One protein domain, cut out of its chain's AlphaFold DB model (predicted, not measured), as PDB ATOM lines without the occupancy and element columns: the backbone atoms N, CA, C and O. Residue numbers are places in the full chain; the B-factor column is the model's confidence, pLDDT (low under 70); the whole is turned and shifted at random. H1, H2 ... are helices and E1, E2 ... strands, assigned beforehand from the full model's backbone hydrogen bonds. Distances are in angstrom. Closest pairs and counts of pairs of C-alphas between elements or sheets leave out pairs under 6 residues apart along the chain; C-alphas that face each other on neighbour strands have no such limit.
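AT A GLANCE: This is residues 9 to 186 of the 204 residues of an uncharacterized protein of Teredinibacter turnerae (strain ATCC 39867 / T7901) (UniProt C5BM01). A large, twisted sheet of seven strands has helix H1 on one face and helix H2 on the other, and it curls round each of them. The hairpin of E1 and E2 makes one edge of the sheet, and its link reaches toward one end of the longest axis; H3 is at the other end, off the sheet. The printed part has 178 residues, with three named helices and seven named strands in the order E1 E2 H1 E3 E4 E5 E6 H2 H3 E7. The sheet's order is E1 E2 E6 E5 E4 E3 E7, all antiparallel, and the class is mixed, helices and strands. The whole is compact, with a radius of gyration of the C-alphas of 17.5 A, and elongated, spanning 58 by 38 by 28 A.

IN THESE COORDINATES: E1, residues 9 to 19, begins at C-alpha 9 (-9.352, -16.301, -37.412), measures 30.0 A and bends by 51 degrees at residue 12. E2, residues 27 to 39, is 35.9 A long. H1, residues 49 to 64, measures 22.6 A. E3, residues 75 to 86, is 27.5 A long and bends by 61 degrees at residue 83. E4, residues 89 to 98, E5, residues 105 to 113, and E6, residues 118 to 128, measure 28.1 A, 25.9 A and 32.1 A. H2, residues 133 to 148, is 22.3 A long. H3, residues 156 to 168, is 18.4 A long and ends at C-alpha 168 (-0.395, 0.725, -58.812). E7, residues 181 to 183, ends at C-alpha 183 (-32.609, -6.563, -43.694).

HOW THE PARTS SIT: E1 and E2 form a hairpin, with N 14 and O 33 2.8 A apart. E2 is also the antiparallel neighbour of E6, with N 32 and O 125 at 2.7 A. E3, E4, E5 and E6 are a meander, each strand the antiparallel neighbour of the one before; within hydrogen-bond range are N 84 and O 91 at 2.9 A between E3 and E4, N 96 and O 107 at 2.8 A between E4 and E5, and N 108 and O 124 at 2.8 A between E5 and E6. E7 is an edge strand beside E3, with N 77 and O 181 at 2.8 A. With H1 and H2 on opposite faces, the sheet and helices make three layers. The closest C-alphas of H1 and E3 are those of Tyr 64 and Tyr 75, 6.6 A apart. Those of H2 and E6 are Val 124 and Ala 143, 6.6 A apart. H3 is not on the sheet and is apart from H1 and from H2. In H1, H2 and H3 every O i to N i+4 pair is within hydrogen-bond range.

THE WHOLE: The C-alphas farthest apart are those of Phe 23 and Gln 168, 60.3 A. The printed part has no cut. The link from H3 to E7, residues 169 to 180, is long. Mean pLDDT of the printed part is 91.5; residues 20, 22 to 25 and 43 are under 70.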
ATOM      1  N   ILE A   9     -10.244 -15.994 -38.524       91.25
ATOM      2  CA  ILE A   9      -9.352 -16.301 -37.412       91.25
ATOM      3  C   ILE A   9      -9.701 -15.351 -36.270       91.25
ATOM      4  O   ILE A   9      -9.534 -14.137 -36.390       91.25
ATOM      5  N   LEU A  10     -10.166 -15.900 -35.148       93.00
ATOM      6  CA  LEU A  10     -10.315 -15.145 -33.908       93.00
ATOM      7  C   LEU A  10      -8.940 -14.989 -33.250       93.00
ATOM      8  O   LEU A  10      -8.366 -15.961 -32.769       93.00
ATOM      9  N   CYS A  11      -8.412 -13.767 -33.234       93.75
ATOM     10  CA  CYS A  11      -7.106 -13.474 -32.646       93.75
ATOM     11  C   CYS A  11      -7.209 -13.208 -31.141       93.75
ATOM     12  O   CYS A  11      -6.346 -13.628 -30.375       93.75
ATOM     13  N   TYR A  12      -8.257 -12.496 -30.721       94.44
ATOM     14  CA  TYR A  12      -8.501 -12.156 -29.323       94.44
ATOM     15  C   TYR A  12      -9.993 -11.935 -29.073       94.44
ATOM     16  O   TYR A  12     -10.687 -11.377 -29.926       94.44
ATOM     17  N   GLU A  13     -10.468 -12.328 -27.892       95.31
ATOM     18  CA  GLU A  13     -11.812 -12.027 -27.404       95.31
ATOM     19  C   GLU A  13     -11.770 -11.702 -25.906       95.31
ATOM     20  O   GLU A  13     -11.076 -12.365 -25.132       95.31
ATOM     21  N   SER A  14     -12.537 -10.698 -25.488       93.69
ATOM     22  CA  SER A  14     -12.785 -10.395 -24.083       93.69
ATOM     23  C   SER A  14     -14.234  -9.986 -23.870       93.69
ATOM     24  O   SER A  14     -14.768  -9.146 -24.593       93.69
ATOM     25  N   LYS A  15     -14.867 -10.582 -22.857       94.06
ATOM     26  CA  LYS A  15     -16.274 -10.365 -22.513       94.06
ATOM     27  C   LYS A  15     -16.383  -9.776 -21.121       94.06
ATOM     28  O   LYS A  15     -15.806 -10.296 -20.167       94.06
ATOM     29  N   TRP A  16     -17.194  -8.736 -21.002       90.00
ATOM     30  CA  TRP A  16     -17.489  -8.064 -19.748       90.00
ATOM     31  C   TRP A  16     -18.996  -7.960 -19.560       90.00
ATOM     32  O   TRP A  16     -19.723  -7.552 -20.463       90.00
ATOM     33  N   ASN A  17     -19.460  -8.285 -18.358       87.31
ATOM     34  CA  ASN A  17     -20.820  -7.965 -17.946       87.31
ATOM     35  C   ASN A  17     -20.833  -6.553 -17.368       87.31
ATOM     36  O   ASN A  17     -20.008  -6.221 -16.514       87.31
ATOM     37  N   VAL A  18     -21.785  -5.737 -17.802       78.75
ATOM     38  CA  VAL A  18     -22.007  -4.405 -17.249       78.75
ATOM     39  C   VAL A  18     -22.922  -4.562 -16.044       78.75
ATOM     40  O   VAL A  18     -24.059  -5.020 -16.154       78.75
ATOM     41  N   LYS A  19     -22.406  -4.218 -14.866       77.94
ATOM     42  CA  LYS A  19     -23.155  -4.290 -13.613       77.94
ATOM     43  C   LYS A  19     -23.761  -2.933 -13.274       77.94
ATOM     44  O   LYS A  19     -23.105  -1.906 -13.435       77.94
ATOM     45  N   GLY A  20     -25.011  -2.955 -12.818       69.31
ATOM     46  CA  GLY A  20     -25.707  -1.803 -12.258       69.31
ATOM     47  C   GLY A  20     -25.138  -1.401 -10.897       69.31
ATOM     48  O   GLY A  20     -24.001  -1.728 -10.559       69.31
ATOM     49  N   LEU A  21     -25.931  -0.684 -10.098       72.31
ATOM     50  CA  LEU A  21     -25.518  -0.191  -8.778       72.31
ATOM     51  C   LEU A  21     -24.801  -1.277  -7.957       72.31
ATOM     52  O   LEU A  21     -25.283  -2.406  -7.852       72.31
ATOM     53  N   ILE A  22     -23.671  -0.900  -7.347       62.34
ATOM     54  CA  ILE A  22     -22.720  -1.800  -6.663       62.34
ATOM     55  C   ILE A  22     -23.419  -2.742  -5.666       62.34
ATOM     56  O   ILE A  22     -23.035  -3.902  -5.545       62.34
ATOM     57  N   PHE A  23     -24.470  -2.263  -4.993       63.69
ATOM     58  CA  PHE A  23     -25.225  -3.027  -3.995       63.69
ATOM     59  C   PHE A  23     -26.234  -4.023  -4.582       63.69
ATOM     60  O   PHE A  23     -26.568  -4.997  -3.917       63.69
ATOM     61  N   LEU A  24     -26.725  -3.789  -5.803       68.75
ATOM     62  CA  LEU A  24     -27.723  -4.645  -6.455       68.75
ATOM     63  C   LEU A  24     -27.078  -5.674  -7.393       68.75
ATOM     64  O   LEU A  24     -27.681  -6.710  -7.648       68.75
ATOM     65  N   GLN A  25     -25.869  -5.400  -7.908       68.44
ATOM     66  CA  GLN A  25     -25.128  -6.246  -8.865       68.44
ATOM     67  C   GLN A  25     -25.956  -6.758 -10.061       68.44
ATOM     68  O   GLN A  25     -25.602  -7.759 -10.705       68.44
ATOM     69  N   GLU A  26     -27.043  -6.058 -10.382       77.38
ATOM     70  CA  GLU A  26     -27.928  -6.384 -11.488       77.38
ATOM     71  C   GLU A  26     -27.132  -6.351 -12.793       77.38
ATOM     72  O   GLU A  26     -26.296  -5.467 -13.004       77.38
ATOM     73  N   ASN A  27     -27.331  -7.352 -13.650       78.50
ATOM     74  CA  ASN A  27     -26.747  -7.321 -14.980       78.50
ATOM     75  C   ASN A  27     -27.559  -6.341 -15.825       78.50
ATOM     76  O   ASN A  27     -28.730  -6.594 -16.074       78.50
ATOM     77  N   ILE A  28     -26.945  -5.235 -16.237       83.38
ATOM     78  CA  ILE A  28     -27.608  -4.202 -17.043       83.38
ATOM     79  C   ILE A  28     -27.154  -4.235 -18.504       83.38
ATOM     80  O   ILE A  28     -27.604  -3.414 -19.303       83.38
ATOM     81  N   GLY A  29     -26.280  -5.176 -18.866       88.38
ATOM     82  CA  GLY A  29     -25.820  -5.350 -20.233       88.38
ATOM     83  C   GLY A  29     -24.512  -6.119 -20.333       88.38
ATOM     84  O   GLY A  29     -23.950  -6.600 -19.352       88.38
ATOM     85  N   TRP A  30     -23.973  -6.196 -21.538       91.69
ATOM     86  CA  TRP A  30     -22.693  -6.844 -21.792       91.69
ATOM     87  C   TRP A  30     -21.914  -6.088 -22.859       91.69
ATOM     88  O   TRP A  30     -22.485  -5.383 -23.688       91.69
ATOM     89  N   ILE A  31     -20.595  -6.251 -22.824       94.00
ATOM     90  CA  ILE A  31     -19.656  -5.759 -23.826       94.00
ATOM     91  C   ILE A  31     -18.778  -6.945 -24.223       94.00
ATOM     92  O   ILE A  31     -18.233  -7.637 -23.367       94.00
ATOM     93  N   ASN A  32     -18.633  -7.177 -25.519       95.56
ATOM     94  CA  ASN A  32     -17.677  -8.105 -26.097       95.56
ATOM     95  C   ASN A  32     -16.730  -7.317 -26.995       95.56
ATOM     96  O   ASN A  32     -17.171  -6.640 -27.922       95.56
ATOM     97  N   PHE A  33     -15.438  -7.425 -26.739       95.25
ATOM     98  CA  PHE A  33     -14.403  -6.934 -27.631       95.25
ATOM     99  C   PHE A  33     -13.744  -8.119 -28.318       95.25
ATOM    100  O   PHE A  33     -13.333  -9.072 -27.656       95.25
ATOM    101  N   SER A  34     -13.600  -8.044 -29.636       95.88
ATOM    102  CA  SER A  34     -12.846  -9.034 -30.387       95.88
ATOM    103  C   SER A  34     -11.975  -8.416 -31.467       95.88
ATOM    104  O   SER A  34     -12.235  -7.331 -31.991       95.88
ATOM    105  N   THR A  35     -10.909  -9.138 -31.789       96.56
ATOM    106  CA  THR A  35     -10.043  -8.875 -32.934       96.56
ATOM    107  C   THR A  35     -10.022 -10.117 -33.805       96.56
ATOM    108  O   THR A  35      -9.716 -11.208 -33.317       96.56
ATOM    109  N   THR A  36     -10.361  -9.963 -35.080       96.06
ATOM    110  CA  THR A  36     -10.431 -11.072 -36.033       96.06
ATOM    111  C   THR A  36      -9.694 -10.732 -37.317       96.06
ATOM    112  O   THR A  36      -9.690  -9.583 -37.756       96.06
ATOM    113  N   ILE A  37      -9.107 -11.741 -37.949       96.00
ATOM    114  CA  ILE A  37      -8.567 -11.642 -39.304       96.00
ATOM    115  C   ILE A  37      -9.459 -12.468 -40.215       96.00
ATOM    116  O   ILE A  37      -9.706 -13.639 -39.939       96.00
ATOM    117  N   SER A  38      -9.908 -11.864 -41.304       93.75
ATOM    118  CA  SER A  38     -10.689 -12.546 -42.329       93.75
ATOM    119  C   SER A  38      -9.861 -12.651 -43.600       93.75
ATOM    120  O   SER A  38      -9.290 -11.652 -44.049       93.75
ATOM    121  N   LYS A  39      -9.805 -13.849 -44.187       92.06
ATOM    122  CA  LYS A  39      -9.204 -14.073 -45.507       92.06
ATOM    123  C   LYS A  39     -10.252 -13.894 -46.606       92.06
ATOM    124  O   LYS A  39     -11.384 -14.324 -46.439       92.06
ATOM    125  N   TRP A  40      -9.890 -13.294 -47.733       88.12
ATOM    126  CA  TRP A  40     -10.755 -13.117 -48.896       88.12
ATOM    127  C   TRP A  40     -10.031 -13.537 -50.177       88.12
ATOM    128  O   TRP A  40      -9.271 -12.774 -50.766       88.12
ATOM    129  N   GLU A  41     -10.282 -14.765 -50.626       71.50
ATOM    130  CA  GLU A  41      -9.545 -15.391 -51.737       71.50
ATOM    131  C   GLU A  41     -10.098 -15.065 -53.136       71.50
ATOM    132  O   GLU A  41      -9.593 -15.575 -54.132       71.50
ATOM    133  N   LYS A  42     -11.114 -14.195 -53.273       74.94
ATOM    134  CA  LYS A  42     -11.749 -13.891 -54.578       74.94
ATOM    135  C   LYS A  42     -10.873 -13.075 -55.558       74.94
ATOM    136  O   LYS A  42     -11.396 -12.467 -56.490       74.94
ATOM    137  N   GLY A  43      -9.552 -13.057 -55.370       67.56
ATOM    138  CA  GLY A  43      -8.575 -12.569 -56.351       67.56
ATOM    139  C   GLY A  43      -8.489 -11.049 -56.501       67.56
ATOM    140  O   GLY A  43      -7.935 -10.559 -57.483       67.56
ATOM    141  N   SER A  44      -9.040 -10.288 -55.556       83.75
ATOM    142  CA  SER A  44      -8.977  -8.827 -55.543       83.75
ATOM    143  C   SER A  44      -8.061  -8.339 -54.423       83.75
ATOM    144  O   SER A  44      -8.334  -8.634 -53.264       83.75
ATOM    145  N   ASP A  45      -7.036  -7.547 -54.757       94.00
ATOM    146  CA  ASP A  45      -6.123  -6.958 -53.768       94.00
ATOM    147  C   ASP A  45      -6.888  -6.052 -52.786       94.00
ATOM    148  O   ASP A  45      -7.466  -5.041 -53.201       94.00
ATOM    149  N   LEU A  46      -6.917  -6.420 -51.504       96.12
ATOM    150  CA  LEU A  46      -7.628  -5.686 -50.455       96.12
ATOM    151  C   LEU A  46      -6.962  -4.362 -50.064       96.12
ATOM    152  O   LEU A  46      -7.639  -3.505 -49.495       96.12
ATOM    153  N   PHE A  47      -5.690  -4.129 -50.409       96.12
ATOM    154  CA  PHE A  47      -5.098  -2.792 -50.289       96.12
ATOM    155  C   PHE A  47      -5.704  -1.800 -51.285       96.12
ATOM    156  O   PHE A  47      -5.506  -0.591 -51.146       96.12
ATOM    157  N   ARG A  48      -6.481  -2.270 -52.271       96.06
ATOM    158  CA  ARG A  48      -7.318  -1.389 -53.077       96.06
ATOM    159  C   ARG A  48      -8.602  -1.039 -52.318       96.06
ATOM    160  O   ARG A  48      -9.464  -1.897 -52.147       96.06
ATOM    161  N   CYS A  49      -8.801   0.231 -51.959       96.44
ATOM    162  CA  CYS A  49      -9.921   0.707 -51.135       96.44
ATOM    163  C   CYS A  49     -11.288   0.195 -51.618       96.44
ATOM    164  O   CYS A  49     -12.070  -0.341 -50.838       96.44
ATOM    165  N   LYS A  50     -11.558   0.300 -52.926       95.75
ATOM    166  CA  LYS A  50     -12.821  -0.164 -53.528       95.75
ATOM    167  C   LYS A  50     -13.015  -1.678 -53.471       95.75
ATOM    168  O   LYS A  50     -14.155  -2.134 -53.439       95.75
ATOM    169  N   ASN A  51     -11.930  -2.450 -53.467       96.12
ATOM    170  CA  ASN A  51     -12.021  -3.897 -53.321       96.12
ATOM    171  C   ASN A  51     -12.416  -4.253 -51.890       96.12
ATOM    172  O   ASN A  51     -13.344  -5.035 -51.722       96.12
ATOM    173  N   LEU A  52     -11.795  -3.632 -50.880       96.38
ATOM    174  CA  LEU A  52     -12.184  -3.863 -49.490       96.38
ATOM    175  C   LEU A  52     -13.650  -3.483 -49.239       96.38
ATOM    176  O   LEU A  52     -14.387  -4.283 -48.678       96.38
ATOM    177  N   GLU A  53     -14.110  -2.321 -49.711       97.00
ATOM    178  CA  GLU A  53     -15.526  -1.924 -49.592       97.00
ATOM    179  C   GLU A  53     -16.474  -2.968 -50.183       97.00
ATOM    180  O   GLU A  53     -17.440  -3.381 -49.540       97.00
ATOM    181  N   LYS A  54     -16.170  -3.431 -51.399       95.44
ATOM    182  CA  LYS A  54     -16.947  -4.472 -52.067       95.44
ATOM    183  C   LYS A  54     -16.930  -5.778 -51.271       95.44
ATOM    184  O   LYS A  54     -17.981  -6.387 -51.092       95.44
ATOM    185  N   THR A  55     -15.770  -6.184 -50.761       94.62
ATOM    186  CA  THR A  55     -15.615  -7.358 -49.897       94.62
ATOM    187  C   THR A  55     -16.480  -7.253 -48.645       94.62
ATOM    188  O   THR A  55     -17.161  -8.217 -48.306       94.62
ATOM    189  N   LEU A  56     -16.518  -6.093 -47.985       95.31
ATOM    190  CA  LEU A  56     -17.360  -5.884 -46.808       95.31
ATOM    191  C   LEU A  56     -18.848  -5.981 -47.157       95.31
ATOM    192  O   LEU A  56     -19.591  -6.664 -46.456       95.31
ATOM    193  N   ILE A  57     -19.290  -5.355 -48.253       95.62
ATOM    194  CA  ILE A  57     -20.685  -5.448 -48.720       95.62
ATOM    195  C   ILE A  57     -21.063  -6.907 -48.986       95.62
ATOM    196  O   ILE A  57     -22.117  -7.367 -48.540       95.62
ATOM    197  N   GLU A  58     -20.203  -7.646 -49.689       93.75
ATOM    198  CA  GLU A  58     -20.421  -9.064 -49.974       93.75
ATOM    199  C   GLU A  58     -20.462  -9.902 -48.693       93.75
ATOM    200  O   GLU A  58     -21.360 -10.732 -48.551       93.75
ATOM    201  N   TYR A  59     -19.544  -9.666 -47.752       92.19
ATOM    202  CA  TYR A  59     -19.512 -10.349 -46.461       92.19
ATOM    203  C   TYR A  59     -20.806 -10.111 -45.677       92.19
ATOM    204  O   TYR A  59     -21.506 -11.062 -45.337       92.19
ATOM    205  N   TYR A  60     -21.197  -8.855 -45.448       94.06
ATOM    206  CA  TYR A  60     -22.404  -8.554 -44.677       94.06
ATOM    207  C   TYR A  60     -23.686  -9.027 -45.371       94.06
ATOM    208  O   TYR A  60     -24.612  -9.470 -44.696       94.06
ATOM    209  N   THR A  61     -23.724  -9.033 -46.707       94.19
ATOM    210  CA  THR A  61     -24.838  -9.626 -47.462       94.19
ATOM    211  C   THR A  61     -24.921 -11.139 -47.259       94.19
ATOM    212  O   THR A  61     -26.015 -11.666 -47.090       94.19
ATOM    213  N   GLN A  62     -23.793 -11.849 -47.216       91.25
ATOM    214  CA  GLN A  62     -23.774 -13.287 -46.920       91.25
ATOM    215  C   GLN A  62     -24.081 -13.595 -45.450       91.25
ATOM    216  O   GLN A  62     -24.590 -14.666 -45.137       91.25
ATOM    217  N   MET A  63     -23.810 -12.668 -44.533       90.06
ATOM    218  CA  MET A  63     -24.138 -12.866 -43.122       90.06
ATOM    219  C   MET A  63     -25.610 -12.565 -42.820       90.06
ATOM    220  O   MET A  63     -26.234 -13.313 -42.073       90.06
ATOM    221  N   TYR A  64     -26.174 -11.489 -43.378       92.38
ATOM    222  CA  TYR A  64     -27.472 -10.936 -42.948       92.38
ATOM    223  C   TYR A  64     -28.534 -10.871 -44.056       92.38
ATOM    224  O   TYR A  64     -29.701 -10.559 -43.796       92.38
ATOM    225  N   GLY A  65     -28.147 -11.162 -45.299       92.31
ATOM    226  CA  GLY A  65     -29.037 -11.180 -46.453       92.31
ATOM    227  C   GLY A  65     -30.154 -12.223 -46.367       92.31
ATOM    228  O   GLY A  65     -30.226 -12.990 -45.407       92.31
ATOM    229  N   PRO A  66     -31.053 -12.263 -47.367       89.00
ATOM    230  CA  PRO A  66     -32.147 -13.239 -47.417       89.00
ATOM    231  C   PRO A  66     -31.664 -14.694 -47.302       89.00
ATOM    232  O   PRO A  66     -32.200 -15.463 -46.510       89.00
ATOM    233  N   GLU A  67     -30.572 -15.016 -47.995       89.19
ATOM    234  CA  GLU A  67     -29.910 -16.330 -47.962       89.19
ATOM    235  C   GLU A  67     -28.734 -16.372 -46.973       89.19
ATOM    236  O   GLU A  67     -27.857 -17.229 -47.064       89.19
ATOM    237  N   GLY A  68     -28.650 -15.385 -46.077       87.69
ATOM    238  CA  GLY A  68     -27.518 -15.234 -45.177       87.69
ATOM    239  C   GLY A  68     -27.585 -16.132 -43.944       87.69
ATOM    240  O   GLY A  68     -28.652 -16.600 -43.549       87.69
ATOM    241  N   HIS A  69     -26.443 -16.323 -43.284       86.81
ATOM    242  CA  HIS A  69     -26.341 -17.198 -42.108       86.81
ATOM    243  C   HIS A  69     -27.263 -16.781 -40.943       86.81
ATOM    244  O   HIS A  69     -27.782 -17.625 -40.218       86.81
ATOM    245  N   TYR A  70     -27.507 -15.480 -40.782       87.06
ATOM    246  CA  TYR A  70     -28.397 -14.920 -39.765       87.06
ATOM    247  C   TYR A  70     -29.679 -14.331 -40.367       87.06
ATOM    248  O   TYR A  70     -30.201 -13.328 -39.878       87.06
ATOM    249  N   ASN A  71     -30.210 -14.945 -41.426       86.12
ATOM    250  CA  ASN A  71     -31.393 -14.458 -42.142       86.12
ATOM    251  C   ASN A  71     -32.698 -14.404 -41.319       86.12
ATOM    252  O   ASN A  71     -33.670 -13.804 -41.786       86.12
ATOM    253  N   LYS A  72     -32.727 -14.999 -40.116       87.25
ATOM    254  CA  LYS A  72     -33.874 -14.991 -39.189       87.25
ATOM    255  C   LYS A  72     -33.980 -13.711 -38.343       87.25
ATOM    256  O   LYS A  72     -35.054 -13.429 -37.821       87.25
ATOM    257  N   ASP A  73     -32.899 -12.950 -38.192       89.12
ATOM    258  CA  ASP A  73     -32.858 -11.721 -37.387       89.12
ATOM    259  C   ASP A  73     -33.026 -10.462 -38.259       89.12
ATOM    260  O   ASP A  73     -32.735 -10.472 -39.458       89.12
ATOM    261  N   THR A  74     -33.424  -9.346 -37.639       92.31
ATOM    262  CA  THR A  74     -33.369  -8.026 -38.286       92.31
ATOM    263  C   THR A  74     -31.989  -7.407 -38.096       92.31
ATOM    264  O   THR A  74     -31.498  -7.328 -36.966       92.31
ATOM    265  N   TYR A  75     -31.398  -6.903 -39.182       94.44
ATOM    266  CA  TYR A  75     -30.118  -6.194 -39.152       94.44
ATOM    267  C   TYR A  75     -30.153  -4.887 -39.940       94.44
ATOM    268  O   TYR A  75     -30.660  -4.831 -41.063       94.44
ATOM    269  N   GLU A  76     -29.505  -3.873 -39.379       96.62
ATOM    270  CA  GLU A  76     -29.054  -2.680 -40.087       96.62
ATOM    271  C   GLU A  76     -27.525  -2.641 -40.030       96.62
ATOM    272  O   GLU A  76     -26.941  -2.759 -38.952       96.62
ATOM    273  N   ALA A  77     -26.868  -2.526 -41.182       97.00
ATOM    274  CA  ALA A  77     -25.414  -2.517 -41.304       97.00
ATOM    275  C   ALA A  77     -24.913  -1.259 -42.017       97.00
ATOM    276  O   ALA A  77     -25.668  -0.595 -42.728       97.00
ATOM    277  N   PHE A  78     -23.623  -0.964 -41.842       97.44
ATOM    278  CA  PHE A  78     -22.958   0.237 -42.370       97.44
ATOM    279  C   PHE A  78     -23.562   1.562 -41.886       97.44
ATOM    280  O   PHE A  78     -23.521   2.571 -42.588       97.44
ATOM    281  N   LEU A  79     -24.100   1.580 -40.667       97.12
ATOM    282  CA  LEU A  79     -24.555   2.815 -40.037       97.12
ATOM    283  C   LEU A  79     -23.347   3.667 -39.623       97.12
ATOM    284  O   LEU A  79     -22.333   3.144 -39.154       97.12
ATOM    285  N   ASP A  80     -23.463   4.986 -39.776       95.69
ATOM    286  CA  ASP A  80     -22.402   5.967 -39.504       95.69
ATOM    287  C   ASP A  80     -21.057   5.646 -40.175       95.69
ATOM    288  O   ASP A  80     -19.995   5.794 -39.558       95.69
ATOM    289  N   TRP A  81     -21.097   5.196 -41.432       97.88
ATOM    290  CA  TRP A  81     -19.897   4.943 -42.224       97.88
ATOM    291  C   TRP A  81     -18.988   6.174 -42.272       97.88
ATOM    292  O   TRP A  81     -19.414   7.259 -42.669       97.88
ATOM    293  N   ARG A  82     -17.718   6.002 -41.904       97.12
ATOM    294  CA  ARG A  82     -16.690   7.039 -42.047       97.12
ATOM    295  C   ARG A  82     -15.293   6.447 -42.038       97.12
ATOM    296  O   ARG A  82     -15.066   5.328 -41.585       97.12
ATOM    297  N   ILE A  83     -14.340   7.247 -42.496       97.81
ATOM    298  CA  ILE A  83     -12.929   6.880 -42.538       97.81
ATOM    299  C   ILE A  83     -12.205   7.576 -41.398       97.81
ATOM    300  O   ILE A  83     -12.186   8.804 -41.319       97.81
ATOM    301  N   GLU A  84     -11.602   6.790 -40.516       96.19
ATOM    302  CA  GLU A  84     -10.836   7.290 -39.376       96.19
ATOM    303  C   GLU A  84      -9.349   7.021 -39.607       96.19
ATOM    304  O   GLU A  84      -8.964   5.948 -40.062       96.19
ATOM    305  N   THR A  85      -8.488   7.992 -39.302       95.62
ATOM    306  CA  THR A  85      -7.038   7.759 -39.255       95.62
ATOM    307  C   THR A  85      -6.615   7.674 -37.799       95.62
ATOM    308  O   THR A  85      -6.713   8.657 -37.068       95.62
ATOM    309  N   ILE A  86      -6.164   6.496 -37.378       95.44
ATOM    310  CA  ILE A  86      -5.781   6.198 -35.997       95.44
ATOM    311  C   ILE A  86      -4.392   5.575 -36.038       95.44
ATOM    312  O   ILE A  86      -4.186   4.587 -36.743       95.44
ATOM    313  N   ASN A  87      -3.435   6.170 -35.321       93.38
ATOM    314  CA  ASN A  87      -2.044   5.707 -35.263       93.38
ATOM    315  C   ASN A  87      -1.458   5.413 -36.660       93.38
ATOM    316  O   ASN A  87      -0.915   4.343 -36.919       93.38
ATOM    317  N   ASN A  88      -1.616   6.375 -37.582       92.12
ATOM    318  CA  ASN A  88      -1.167   6.320 -38.984       92.12
ATOM    319  C   ASN A  88      -1.793   5.210 -39.848       92.12
ATOM    320  O   ASN A  88      -1.350   4.984 -40.974       92.12
ATOM    321  N   THR A  89      -2.842   4.548 -39.362       94.31
ATOM    322  CA  THR A  89      -3.613   3.567 -40.130       94.31
ATOM    323  C   THR A  89      -4.989   4.128 -40.454       94.31
ATOM    324  O   THR A  89      -5.641   4.720 -39.594       94.31
ATOM    325  N   GLN A  90      -5.426   3.954 -41.700       95.81
ATOM    326  CA  GLN A  90      -6.786   4.281 -42.110       95.81
ATOM    327  C   GLN A  90      -7.710   3.103 -41.830       95.81
ATOM    328  O   GLN A  90      -7.441   1.982 -42.253       95.81
ATOM    329  N   TRP A  91      -8.818   3.390 -41.168       97.69
ATOM    330  CA  TRP A  91      -9.839   2.432 -40.789       97.69
ATOM    331  C   TRP A  91     -11.165   2.817 -41.424       97.69
ATOM    332  O   TRP A  91     -11.569   3.981 -41.378       97.69
ATOM    333  N   ILE A  92     -11.866   1.824 -41.956       98.25
ATOM    334  CA  ILE A  92     -13.297   1.932 -42.208       98.25
ATOM    335  C   ILE A  92     -13.987   1.738 -40.860       98.25
ATOM    336  O   ILE A  92     -13.922   0.649 -40.288       98.25
ATOM    337  N   TYR A  93     -14.626   2.790 -40.358       97.94
ATOM    338  CA  TYR A  93     -15.528   2.707 -39.219       97.94
ATOM    339  C   TYR A  93     -16.970   2.621 -39.701       97.94
ATOM    340  O   TYR A  93     -17.392   3.386 -40.568       97.94
ATOM    341  N   HIS A  94     -17.743   1.751 -39.067       97.81
ATOM    342  CA  HIS A  94     -19.199   1.789 -39.102       97.81
ATOM    343  C   HIS A  94     -19.754   1.039 -37.891       97.81
ATOM    344  O   HIS A  94     -19.015   0.402 -37.135       97.81
ATOM    345  N   HIS A  95     -21.069   1.068 -37.714       96.31
ATOM    346  CA  HIS A  95     -21.732   0.186 -36.771       96.31
ATOM    347  C   HIS A  95     -22.900  -0.564 -37.399       96.31
ATOM    348  O   HIS A  95     -23.450  -0.170 -38.427       96.31
ATOM    349  N   ASN A  96     -23.251  -1.679 -36.768       96.25
ATOM    350  CA  ASN A  96     -24.407  -2.485 -37.121       96.25
ATOM    351  C   ASN A  96     -25.315  -2.622 -35.899       96.25
ATOM    352  O   ASN A  96     -24.832  -2.721 -34.767       96.25
ATOM    353  N   VAL A  97     -26.621  -2.701 -36.134       95.31
ATOM    354  CA  VAL A  97     -27.633  -2.946 -35.104       95.31
ATOM    355  C   VAL A  97     -28.385  -4.222 -35.451       95.31
ATOM    356  O   VAL A  97     -28.866  -4.392 -36.569       95.31
ATOM    357  N   LYS A  98     -28.468  -5.140 -34.487       93.75
ATOM    358  CA  LYS A  98     -29.331  -6.323 -34.534       93.75
ATOM    359  C   LYS A  98     -30.590  -6.038 -33.728       93.75
ATOM    360  O   LYS A  98     -30.477  -5.600 -32.588       93.75
ATOM    361  N   ASN A  99     -31.749  -6.379 -34.284       88.56
ATOM    362  CA  ASN A  99     -33.058  -6.303 -33.630       88.56
ATOM    363  C   ASN A  99     -33.354  -4.927 -32.980       88.56
ATOM    364  O   ASN A  99     -33.656  -4.885 -31.786       88.56
ATOM    365  N   PRO A 100     -33.301  -3.815 -33.747       81.81
ATOM    366  CA  PRO A 100     -33.474  -2.450 -33.228       81.81
ATOM    367  C   PRO A 100     -34.800  -2.238 -32.476       81.81
ATOM    368  O   PRO A 100     -34.832  -1.520 -31.485       81.81
ATOM    369  N   ASP A 101     -35.876  -2.920 -32.885       81.88
ATOM    370  CA  ASP A 101     -37.216  -2.775 -32.286       81.88
ATOM    371  C   ASP A 101     -37.497  -3.730 -31.106       81.88
ATOM    372  O   ASP A 101     -38.660  -3.922 -30.726       81.88
ATOM    373  N   ARG A 102     -36.478  -4.432 -30.595       77.38
ATOM    374  CA  ARG A 102     -36.600  -5.402 -29.491       77.38
ATOM    375  C   ARG A 102     -35.461  -5.191 -28.487       77.38
ATOM    376  O   ARG A 102     -35.388  -4.164 -27.828       77.38
ATOM    377  N   GLU A 103     -34.574  -6.172 -28.383       82.25
ATOM    378  CA  GLU A 103     -33.355  -6.143 -27.589       82.25
ATOM    379  C   GLU A 103     -32.179  -5.777 -28.499       82.25
ATOM    380  O   GLU A 103     -31.471  -6.646 -29.022       82.25
ATOM    381  N   ALA A 104     -32.021  -4.474 -28.735       89.25
ATOM    382  CA  ALA A 104     -31.026  -3.961 -29.662       89.25
ATOM    383  C   ALA A 104     -29.609  -4.358 -29.223       89.25
ATOM    384  O   ALA A 104     -29.151  -4.026 -28.130       89.25
ATOM    385  N   SER A 105     -28.900  -5.071 -30.097       92.62
ATOM    386  CA  SER A 105     -27.475  -5.359 -29.926       92.62
ATOM    387  C   SER A 105     -26.675  -4.578 -30.954       92.62
ATOM    388  O   SER A 105     -26.883  -4.714 -32.161       92.62
ATOM    389  N   TYR A 106     -25.724  -3.799 -30.470       95.19
ATOM    390  CA  TYR A 106     -24.906  -2.897 -31.260       95.19
ATOM    391  C   TYR A 106     -23.544  -3.531 -31.519       95.19
ATOM    392  O   TYR A 106     -23.003  -4.234 -30.664       95.19
ATOM    393  N   ARG A 107     -22.969  -3.286 -32.694       96.25
ATOM    394  CA  ARG A 107     -21.617  -3.727 -33.051       96.25
ATOM    395  C   ARG A 107     -20.873  -2.586 -33.714       96.25
ATOM    396  O   ARG A 107     -21.291  -2.138 -34.773       96.25
ATOM    397  N   LEU A 108     -19.808  -2.117 -33.081       97.44
ATOM    398  CA  LEU A 108     -18.921  -1.083 -33.605       97.44
ATOM    399  C   LEU A 108     -17.751  -1.770 -34.303       97.44
ATOM    400  O   LEU A 108     -17.091  -2.600 -33.680       97.44
ATOM    401  N   TYR A 109     -17.492  -1.419 -35.557       97.62
ATOM    402  CA  TYR A 109     -16.465  -2.041 -36.379       97.62
ATOM    403  C   TYR A 109     -15.402  -1.035 -36.798       97.62
ATOM    404  O   TYR A 109     -15.721   0.078 -37.209       97.62
ATOM    405  N   TRP A 110     -14.147  -1.475 -36.747       98.31
ATOM    406  CA  TRP A 110     -13.010  -0.851 -37.413       98.31
ATOM    407  C   TRP A 110     -12.328  -1.896 -38.279       98.31
ATOM    408  O   TRP A 110     -11.894  -2.936 -37.779       98.31
ATOM    409  N   GLN A 111     -12.243  -1.626 -39.579       97.94
ATOM    410  CA  GLN A 111     -11.732  -2.585 -40.554       97.94
ATOM    411  C   GLN A 111     -10.638  -1.968 -41.424       97.94
ATOM    412  O   GLN A 111     -10.767  -0.836 -41.892       97.94
ATOM    413  N   THR A 112      -9.548  -2.707 -41.627       97.75
ATOM    414  CA  THR A 112      -8.391  -2.273 -42.429       97.75
ATOM    415  C   THR A 112      -7.745  -3.474 -43.120       97.75
ATOM    416  O   THR A 112      -7.690  -4.555 -42.522       97.75
ATOM    417  N   PRO A 113      -7.222  -3.335 -44.352       97.06
ATOM    418  CA  PRO A 113      -6.458  -4.409 -44.968       97.06
ATOM    419  C   PRO A 113      -5.108  -4.558 -44.255       97.06
ATOM    420  O   PRO A 113      -4.494  -3.572 -43.842       97.06
ATOM    421  N   ILE A 114      -4.653  -5.800 -44.111       96.75
ATOM    422  CA  ILE A 114      -3.340  -6.146 -43.538       96.75
ATOM    423  C   ILE A 114      -2.482  -6.973 -44.500       96.75
ATOM    424  O   ILE A 114      -1.288  -7.137 -44.277       96.75
ATOM    425  N   SER A 115      -3.073  -7.474 -45.583       95.56
ATOM    426  CA  SER A 115      -2.386  -8.037 -46.743       95.56
ATOM    427  C   SER A 115      -3.295  -7.891 -47.971       95.56
ATOM    428  O   SER A 115      -4.454  -7.498 -47.836       95.56
ATOM    429  N   SER A 116      -2.816  -8.272 -49.156       94.88
ATOM    430  CA  SER A 116      -3.633  -8.303 -50.380       94.88
ATOM    431  C   SER A 116      -4.877  -9.202 -50.292       94.88
ATOM    432  O   SER A 116      -5.784  -9.053 -51.101       94.88
ATOM    433  N   GLU A 117      -4.938 -10.122 -49.327       94.31
ATOM    434  CA  GLU A 117      -6.011 -11.118 -49.174       94.31
ATOM    435  C   GLU A 117      -6.608 -11.142 -47.766       94.31
ATOM    436  O   GLU A 117      -7.536 -11.902 -47.514       94.31
ATOM    437  N   HIS A 118      -6.091 -10.346 -46.829       95.12
ATOM    438  CA  HIS A 118      -6.539 -10.377 -45.439       95.12
ATOM    439  C   HIS A 118      -6.901  -8.982 -44.953       95.12
ATOM    440  O   HIS A 118      -6.163  -8.018 -45.180       95.12
ATOM    441  N   TYR A 119      -8.008  -8.886 -44.224       96.19
ATOM    442  CA  TYR A 119      -8.368  -7.681 -43.491       96.19
ATOM    443  C   TYR A 119      -8.547  -7.984 -42.007       96.19
ATOM    444  O   TYR A 119      -9.033  -9.044 -41.607       96.19
ATOM    445  N   LEU A 120      -8.114  -7.030 -41.193       97.25
ATOM    446  CA  LEU A 120      -8.292  -7.021 -39.755       97.25
ATOM    447  C   LEU A 120      -9.629  -6.365 -39.435       97.25
ATOM    448  O   LEU A 120      -9.960  -5.320 -39.995       97.25
ATOM    449  N   THR A 121     -10.364  -6.956 -38.502       97.44
ATOM    450  CA  THR A 121     -11.548  -6.363 -37.891       97.44
ATOM    451  C   THR A 121     -11.328  -6.242 -36.393       97.44
ATOM    452  O   THR A 121     -11.078  -7.236 -35.712       97.44
ATOM    453  N   ILE A 122     -11.466  -5.026 -35.879       97.38
ATOM    454  CA  ILE A 122     -11.687  -4.770 -34.461       97.38
ATOM    455  C   ILE A 122     -13.178  -4.520 -34.265       97.38
ATOM    456  O   ILE A 122     -13.772  -3.688 -34.949       97.38
ATOM    457  N   ASN A 123     -13.780  -5.263 -33.341       95.94
ATOM    458  CA  ASN A 123     -15.203  -5.212 -33.052       95.94
ATOM    459  C   ASN A 123     -15.440  -4.967 -31.559       95.94
ATOM    460  O   ASN A 123     -14.907  -5.688 -30.717       95.94
ATOM    461  N   VAL A 124     -16.295  -3.997 -31.241       96.88
ATOM    462  CA  VAL A 124     -16.901  -3.852 -29.912       96.88
ATOM    463  C   VAL A 124     -18.401  -4.069 -30.059       96.88
ATOM    464  O   VAL A 124     -19.129  -3.205 -30.542       96.88
ATOM    465  N   SER A 125     -18.863  -5.244 -29.646       95.62
ATOM    466  CA  SER A 125     -20.279  -5.595 -29.593       95.62
ATOM    467  C   SER A 125     -20.824  -5.358 -28.193       95.62
ATOM    468  O   SER A 125     -20.138  -5.648 -27.218       95.62
ATOM    469  N   TYR A 126     -22.045  -4.857 -28.066       94.56
ATOM    470  CA  TYR A 126     -22.641  -4.627 -26.758       94.56
ATOM    471  C   TYR A 126     -24.168  -4.586 -26.811       94.56
ATOM    472  O   TYR A 126     -24.772  -4.346 -27.857       94.56
ATOM    473  N   GLN A 127     -24.781  -4.783 -25.652       92.50
ATOM    474  CA  GLN A 127     -26.210  -4.595 -25.423       92.50
ATOM    475  C   GLN A 127     -26.389  -3.952 -24.053       92.50
ATOM    476  O   GLN A 127     -25.693  -4.314 -23.103       92.50
ATOM    477  N   VAL A 128     -27.334  -3.022 -23.954       86.88
ATOM    478  CA  VAL A 128     -27.755  -2.416 -22.689       86.88
ATOM    479  C   VAL A 128     -29.219  -2.797 -22.489       86.88
ATOM    480  O   VAL A 128     -30.052  -2.491 -23.332       86.88
ATOM    481  N   TYR A 129     -29.549  -3.510 -21.411       82.69
ATOM    482  CA  TYR A 129     -30.915  -4.019 -21.194       82.69
ATOM    483  C   TYR A 129     -31.911  -2.919 -20.822       82.69
ATOM    484  O   TYR A 129     -33.119  -3.081 -20.977       82.69
ATOM    485  N   LYS A 130     -31.398  -1.786 -20.338       79.06
ATOM    486  CA  LYS A 130     -32.168  -0.577 -20.077       79.06
ATOM    487  C   LYS A 130     -31.545   0.569 -20.856       79.06
ATOM    488  O   LYS A 130     -30.496   1.068 -20.455       79.06
ATOM    489  N   GLU A 131     -32.194   0.955 -21.951       74.12
ATOM    490  CA  GLU A 131     -31.690   1.986 -22.858       74.12
ATOM    491  C   GLU A 131     -31.293   3.246 -22.074       74.12
ATOM    492  O   GLU A 131     -32.087   3.823 -21.324       74.12
ATOM    493  N   SER A 132     -30.031   3.639 -22.212       79.31
ATOM    494  CA  SER A 132     -29.452   4.798 -21.541       79.31
ATOM    495  C   SER A 132     -28.412   5.397 -22.463       79.31
ATOM    496  O   SER A 132     -27.382   4.782 -22.750       79.31
ATOM    497  N   ILE A 133     -28.671   6.623 -22.913       82.75
ATOM    498  CA  ILE A 133     -27.752   7.358 -23.782       82.75
ATOM    499  C   ILE A 133     -26.371   7.508 -23.130       82.75
ATOM    500  O   ILE A 133     -25.346   7.462 -23.807       82.75
ATOM    501  N   GLU A 134     -26.323   7.604 -21.801       82.44
ATOM    502  CA  GLU A 134     -25.093   7.640 -21.018       82.44
ATOM    503  C   GLU A 134     -24.299   6.336 -21.149       82.44
ATOM    504  O   GLU A 134     -23.082   6.386 -21.332       82.44
ATOM    505  N   ALA A 135     -24.967   5.177 -21.114       82.56
ATOM    506  CA  ALA A 135     -24.327   3.880 -21.310       82.56
ATOM    507  C   ALA A 135     -23.754   3.743 -22.732       82.56
ATOM    508  O   ALA A 135     -22.586   3.379 -22.885       82.56
ATOM    509  N   HIS A 136     -24.518   4.120 -23.764       85.94
ATOM    510  CA  HIS A 136     -24.025   4.142 -25.152       85.94
ATOM    511  C   HIS A 136     -22.807   5.059 -25.309       85.94
ATOM    512  O   HIS A 136     -21.793   4.665 -25.892       85.94
ATOM    513  N   ASN A 137     -22.860   6.262 -24.731       87.06
ATOM    514  CA  ASN A 137     -21.760   7.223 -24.775       87.06
ATOM    515  C   ASN A 137     -20.514   6.717 -24.038       87.06
ATOM    516  O   ASN A 137     -19.393   6.889 -24.530       87.06
ATOM    517  N   ALA A 138     -20.687   6.072 -22.882       87.50
ATOM    518  CA  ALA A 138     -19.591   5.479 -22.125       87.50
ATOM    519  C   ALA A 138     -18.913   4.347 -22.911       87.50
ATOM    520  O   ALA A 138     -17.685   4.324 -23.010       87.50
ATOM    521  N   ILE A 139     -19.695   3.460 -23.534       89.62
ATOM    522  CA  ILE A 139     -19.179   2.356 -24.356       89.62
ATOM    523  C   ILE A 139     -18.490   2.887 -25.617       89.62
ATOM    524  O   ILE A 139     -17.385   2.455 -25.938       89.62
ATOM    525  N   SER A 140     -19.078   3.876 -26.296       89.19
ATOM    526  CA  SER A 140     -18.448   4.538 -27.447       89.19
ATOM    527  C   SER A 140     -17.115   5.189 -27.062       89.19
ATOM    528  O   SER A 140     -16.113   5.044 -27.765       89.19
ATOM    529  N   THR A 141     -17.061   5.852 -25.904       91.19
ATOM    530  CA  THR A 141     -15.828   6.449 -25.370       91.19
ATOM    531  C   THR A 141     -14.781   5.383 -25.055       91.19
ATOM    532  O   THR A 141     -13.608   5.558 -25.388       91.19
ATOM    533  N   PHE A 142     -15.191   4.270 -24.444       91.12
ATOM    534  CA  PHE A 142     -14.322   3.125 -24.190       91.12
ATOM    535  C   PHE A 142     -13.744   2.557 -25.494       91.12
ATOM    536  O   PHE A 142     -12.527   2.430 -25.608       91.12
ATOM    537  N   ALA A 143     -14.584   2.312 -26.503       93.56
ATOM    538  CA  ALA A 143     -14.155   1.783 -27.794       93.56
ATOM    539  C   ALA A 143     -13.182   2.733 -28.518       93.56
ATOM    540  O   ALA A 143     -12.154   2.299 -29.028       93.56
ATOM    541  N   LYS A 144     -13.428   4.050 -28.480       92.50
ATOM    542  CA  LYS A 144     -12.499   5.051 -29.036       92.50
ATOM    543  C   LYS A 144     -11.147   5.060 -28.322       92.50
ATOM    544  O   LYS A 144     -10.115   5.169 -28.978       92.50
ATOM    545  N   ARG A 145     -11.127   4.935 -26.989       94.00
ATOM    546  CA  ARG A 145      -9.876   4.843 -26.212       94.00
ATOM    547  C   ARG A 145      -9.096   3.575 -26.546       94.00
ATOM    548  O   ARG A 145      -7.885   3.645 -26.720       94.00
ATOM    549  N   LEU A 146      -9.796   2.448 -26.664       92.62
ATOM    550  CA  LEU A 146      -9.221   1.173 -27.081       92.62
ATOM    551  C   LEU A 146      -8.563   1.289 -28.465       92.62
ATOM    552  O   LEU A 146      -7.401   0.923 -28.634       92.62
ATOM    553  N   MET A 147      -9.269   1.871 -29.436       94.75
ATOM    554  CA  MET A 147      -8.714   2.112 -30.768       94.75
ATOM    555  C   MET A 147      -7.517   3.063 -30.738       94.75
ATOM    556  O   MET A 147      -6.511   2.794 -31.384       94.75
ATOM    557  N   GLY A 148      -7.570   4.130 -29.936       93.94
ATOM    558  CA  GLY A 148      -6.439   5.043 -29.752       93.94
ATOM    559  C   GLY A 148      -5.178   4.372 -29.190       93.94
ATOM    560  O   GLY A 148      -4.073   4.829 -29.467       93.94
ATOM    561  N   ALA A 149      -5.327   3.268 -28.453       92.88
ATOM    562  CA  ALA A 149      -4.219   2.458 -27.946       92.88
ATOM    563  C   ALA A 149      -3.776   1.338 -28.910       92.88
ATOM    564  O   ALA A 149      -2.814   0.631 -28.620       92.88
ATOM    565  N   THR A 150      -4.467   1.151 -30.036       90.81
ATOM    566  CA  THR A 150      -4.200   0.064 -30.986       90.81
ATOM    567  C   THR A 150      -3.110   0.463 -31.975       90.81
ATOM    568  O   THR A 150      -3.226   1.477 -32.662       90.81
ATOM    569  N   THR A 151      -2.082  -0.369 -32.115       91.69
ATOM    570  CA  THR A 151      -1.038  -0.235 -33.140       91.69
ATOM    571  C   THR A 151      -1.025  -1.462 -34.044       91.69
ATOM    572  O   THR A 151      -1.325  -2.572 -33.603       91.69
ATOM    573  N   ILE A 152      -0.687  -1.262 -35.319       93.44
ATOM    574  CA  ILE A 152      -0.528  -2.342 -36.294       93.44
ATOM    575  C   ILE A 152       0.871  -2.257 -36.874       93.44
ATOM    576  O   ILE A 152       1.209  -1.280 -37.540       93.44
ATOM    577  N   ASP A 153       1.626  -3.333 -36.691       94.00
ATOM    578  CA  ASP A 153       2.912  -3.531 -37.337       94.00
ATOM    579  C   ASP A 153       2.757  -4.596 -38.421       94.00
ATOM    580  O   ASP A 153       2.576  -5.784 -38.149       94.00
ATOM    581  N   LEU A 154       2.782  -4.157 -39.681       94.81
ATOM    582  CA  LEU A 154       2.724  -5.064 -40.821       94.81
ATOM    583  C   LEU A 154       4.051  -5.810 -40.969       94.81
ATOM    584  O   LEU A 154       5.123  -5.217 -40.832       94.81
ATOM    585  N   SER A 155       3.977  -7.094 -41.322       95.62
ATOM    586  CA  SER A 155       5.159  -7.874 -41.693       95.62
ATOM    587  C   SER A 155       5.859  -7.262 -42.919       95.62
ATOM    588  O   SER A 155       5.199  -6.586 -43.715       95.62
ATOM    589  N   PRO A 156       7.162  -7.522 -43.142       97.12
ATOM    590  CA  PRO A 156       7.879  -6.979 -44.299       97.12
ATOM    591  C   PRO A 156       7.177  -7.257 -45.636       97.12
ATOM    592  O   PRO A 156       6.994  -6.352 -46.441       97.12
ATOM    593  N   SER A 157       6.668  -8.479 -45.828       96.44
ATOM    594  CA  SER A 157       5.928  -8.839 -47.043       96.44
ATOM    595  C   SER A 157       4.614  -8.060 -47.190       96.44
ATOM    596  O   SER A 157       4.277  -7.616 -48.286       96.44
ATOM    597  N   ALA A 158       3.880  -7.825 -46.097       95.81
ATOM    598  CA  ALA A 158       2.665  -7.012 -46.133       95.81
ATOM    599  C   ALA A 158       2.964  -5.528 -46.415       95.81
ATOM    600  O   ALA A 158       2.195  -4.869 -47.116       95.81
ATOM    601  N   GLN A 159       4.091  -5.002 -45.925       96.94
ATOM    602  CA  GLN A 159       4.549  -3.648 -46.255       96.94
ATOM    603  C   GLN A 159       4.904  -3.520 -47.741       96.94
ATOM    604  O   GLN A 159       4.517  -2.540 -48.377       96.94
ATOM    605  N   GLU A 160       5.582  -4.518 -48.313       97.31
ATOM    606  CA  GLU A 160       5.889  -4.570 -49.748       97.31
ATOM    607  C   GLU A 160       4.615  -4.609 -50.602       97.31
ATOM    608  O   GLU A 160       4.505  -3.849 -51.566       97.31
ATOM    609  N   GLN A 161       3.630  -5.432 -50.225       96.19
ATOM    610  CA  GLN A 161       2.323  -5.488 -50.891       96.19
ATOM    611  C   GLN A 161       1.606  -4.136 -50.835       96.19
ATOM    612  O   GLN A 161       1.151  -3.636 -51.864       96.19
ATOM    613  N   LYS A 162       1.559  -3.503 -49.656       95.75
ATOM    614  CA  LYS A 162       0.958  -2.176 -49.485       95.75
ATOM    615  C   LYS A 162       1.644  -1.132 -50.371       95.75
ATOM    616  O   LYS A 162       0.969  -0.403 -51.093       95.75
ATOM    617  N   ALA A 163       2.977  -1.099 -50.378       96.62
ATOM    618  CA  ALA A 163       3.747  -0.171 -51.205       96.62
ATOM    619  C   ALA A 163       3.555  -0.425 -52.713       96.62
ATOM    620  O   ALA A 163       3.534   0.517 -53.509       96.62
ATOM    621  N   ALA A 164       3.410  -1.687 -53.131       96.44
ATOM    622  CA  ALA A 164       3.088  -2.036 -54.512       96.44
ATOM    623  C   ALA A 164       1.683  -1.547 -54.902       96.44
ATOM    624  O   ALA A 164       1.530  -0.909 -55.946       96.44
ATOM    625  N   ALA A 165       0.689  -1.758 -54.036       95.31
ATOM    626  CA  ALA A 165      -0.675  -1.281 -54.236       95.31
ATOM    627  C   ALA A 165      -0.749   0.257 -54.311       95.31
ATOM    628  O   ALA A 165      -1.437   0.796 -55.176       95.31
ATOM    629  N   GLU A 166       0.004   0.976 -53.472       95.31
ATOM    630  CA  GLU A 166       0.095   2.446 -53.504       95.31
ATOM    631  C   GLU A 166       0.692   2.977 -54.819       95.31
ATOM    632  O   GLU A 166       0.247   4.006 -55.329       95.31
ATOM    633  N   LYS A 167       1.662   2.263 -55.409       97.06
ATOM    634  CA  LYS A 167       2.221   2.601 -56.731       97.06
ATOM    635  C   LYS A 167       1.252   2.289 -57.868       97.06
ATOM    636  O   LYS A 167       1.197   3.038 -58.841       97.06
ATOM    637  N   GLN A 168       0.524   1.179 -57.769       96.94
ATOM    638  CA  GLN A 168      -0.395   0.725 -58.812       96.94
ATOM    639  C   GLN A 168      -1.694   1.543 -58.845       96.94
ATOM    640  O   GLN A 168      -2.222   1.819 -59.923       96.94
ATOM    641  N   TRP A 169      -2.197   1.952 -57.679       95.50
ATOM    642  CA  TRP A 169      -3.421   2.739 -57.526       95.50
ATOM    643  C   TRP A 169      -3.151   4.011 -56.711       95.50
ATOM    644  O   TRP A 169      -3.626   4.140 -55.578       95.50
ATOM    645  N   PRO A 170      -2.398   4.974 -57.273       94.75
ATOM    646  CA  PRO A 170      -2.069   6.202 -56.565       94.75
ATOM    647  C   PRO A 170      -3.332   7.014 -56.262       94.75
ATOM    648  O   PRO A 170      -4.261   7.076 -57.069       94.75
ATOM    649  N   ASN A 171      -3.349   7.680 -55.104       93.69
ATOM    650  CA  ASN A 171      -4.438   8.558 -54.649       93.69
ATOM    651  C   ASN A 171      -5.812   7.883 -54.500       93.69
ATOM    652  O   ASN A 171      -6.832   8.578 -54.453       93.69
ATOM    653  N   GLN A 172      -5.865   6.553 -54.420       95.56
ATOM    654  CA  GLN A 172      -7.101   5.865 -54.080       95.56
ATOM    655  C   GLN A 172      -7.626   6.308 -52.709       95.56
ATOM    656  O   GLN A 172      -6.862   6.631 -51.800       95.56
ATOM    657  N   LYS A 173      -8.951   6.326 -52.575       96.56
ATOM    658  CA  LYS A 173      -9.642   6.684 -51.339       96.56
ATOM    659  C   LYS A 173     -10.827   5.757 -51.133       96.56
ATOM    660  O   LYS A 173     -11.455   5.312 -52.101       96.56
ATOM    661  N   TYR A 174     -11.138   5.504 -49.871       97.31
ATOM    662  CA  TYR A 174     -12.441   4.981 -49.496       97.31
ATOM    663  C   TYR A 174     -13.535   6.018 -49.788       97.31
ATOM    664  O   TYR A 174     -13.278   7.215 -49.920       97.31
ATOM    665  N   SER A 175     -14.759   5.534 -49.909       96.81
ATOM    666  CA  SER A 175     -15.980   6.312 -50.002       96.81
ATOM    667  C   SER A 175     -16.172   7.095 -48.714       96.81
ATOM    668  O   SER A 175     -16.074   6.543 -47.618       96.81
ATOM    669  N   GLU A 176     -16.478   8.381 -48.854       94.31
ATOM    670  CA  GLU A 176     -16.832   9.242 -47.721       94.31
ATOM    671  C   GLU A 176     -18.204   8.878 -47.143       94.31
ATOM    672  O   GLU A 176     -18.459   9.117 -45.968       94.31
ATOM    673  N   HIS A 177     -19.060   8.258 -47.961       94.69
ATOM    674  CA  HIS A 177     -20.405   7.826 -47.605       94.69
ATOM    675  C   HIS A 177     -20.674   6.399 -48.095       94.69
ATOM    676  O   HIS A 177     -20.179   6.000 -49.152       94.69
ATOM    677  N   MET A 178     -21.491   5.663 -47.344       96.06
ATOM    678  CA  MET A 178     -22.019   4.349 -47.708       96.06
ATOM    679  C   MET A 178     -23.491   4.293 -47.307       96.06
ATOM    680  O   MET A 178     -23.839   4.640 -46.179       96.06
ATOM    681  N   GLU A 179     -24.350   3.843 -48.219       96.69
ATOM    682  CA  GLU A 179     -25.757   3.628 -47.886       96.69
ATOM    683  C   GLU A 179     -25.899   2.450 -46.912       96.69
ATOM    684  O   GLU A 179     -25.358   1.370 -47.182       96.69
ATOM    685  N   PRO A 180     -26.639   2.613 -45.799       97.31
ATOM    686  CA  PRO A 180     -26.876   1.512 -44.883       97.31
ATOM    687  C   PRO A 180     -27.620   0.358 -45.556       97.31
ATOM    688  O   PRO A 180     -28.618   0.557 -46.257       97.31
ATOM    689  N   LEU A 181     -27.180  -0.865 -45.274       96.56
ATOM    690  CA  LEU A 181     -27.877  -2.074 -45.700       96.56
ATOM    691  C   LEU A 181     -28.891  -2.477 -44.637       96.56
ATOM    692  O   LEU A 181     -28.561  -2.551 -43.454       96.56
ATOM    693  N   ARG A 182     -30.131  -2.742 -45.056       96.25
ATOM    694  CA  ARG A 182     -31.233  -3.062 -44.144       96.25
ATOM    695  C   ARG A 182     -31.901  -4.364 -44.535       96.25
ATOM    696  O   ARG A 182     -32.435  -4.506 -45.633       96.25
ATOM    697  N   TRP A 183     -31.926  -5.286 -43.588       95.00
ATOM    698  CA  TRP A 183     -32.609  -6.563 -43.694       95.00
ATOM    699  C   TRP A 183     -33.652  -6.626 -42.589       95.00
ATOM    700  O   TRP A 183     -33.418  -7.186 -41.524       95.00
ATOM    701  N   ILE A 184     -34.800  -6.001 -42.848       91.06
ATOM    702  CA  ILE A 184     -35.916  -5.956 -41.904       91.06
ATOM    703  C   ILE A 184     -36.725  -7.242 -42.041       91.06
ATOM    704  O   ILE A 184     -37.154  -7.597 -43.142       91.06
ATOM    705  N   ARG A 185     -36.898  -7.968 -40.936       87.62
ATOM    706  CA  ARG A 185     -37.708  -9.186 -40.876       87.62
ATOM    707  C   ARG A 185     -38.991  -8.918 -40.090       87.62
ATOM    708  O   ARG A 185     -38.945  -8.226 -39.070       87.62
ATOM    709  N   PRO A 186     -40.144  -9.431 -40.558       78.25
ATOM    710  CA  PRO A 186     -41.404  -9.259 -39.854       78.25
ATOM    711  C   PRO A 186     -41.336  -9.906 -38.469       78.25
ATOM    712  O   PRO A 186     -40.689 -10.937 -38.269       78.25
TER     713      PRO A 186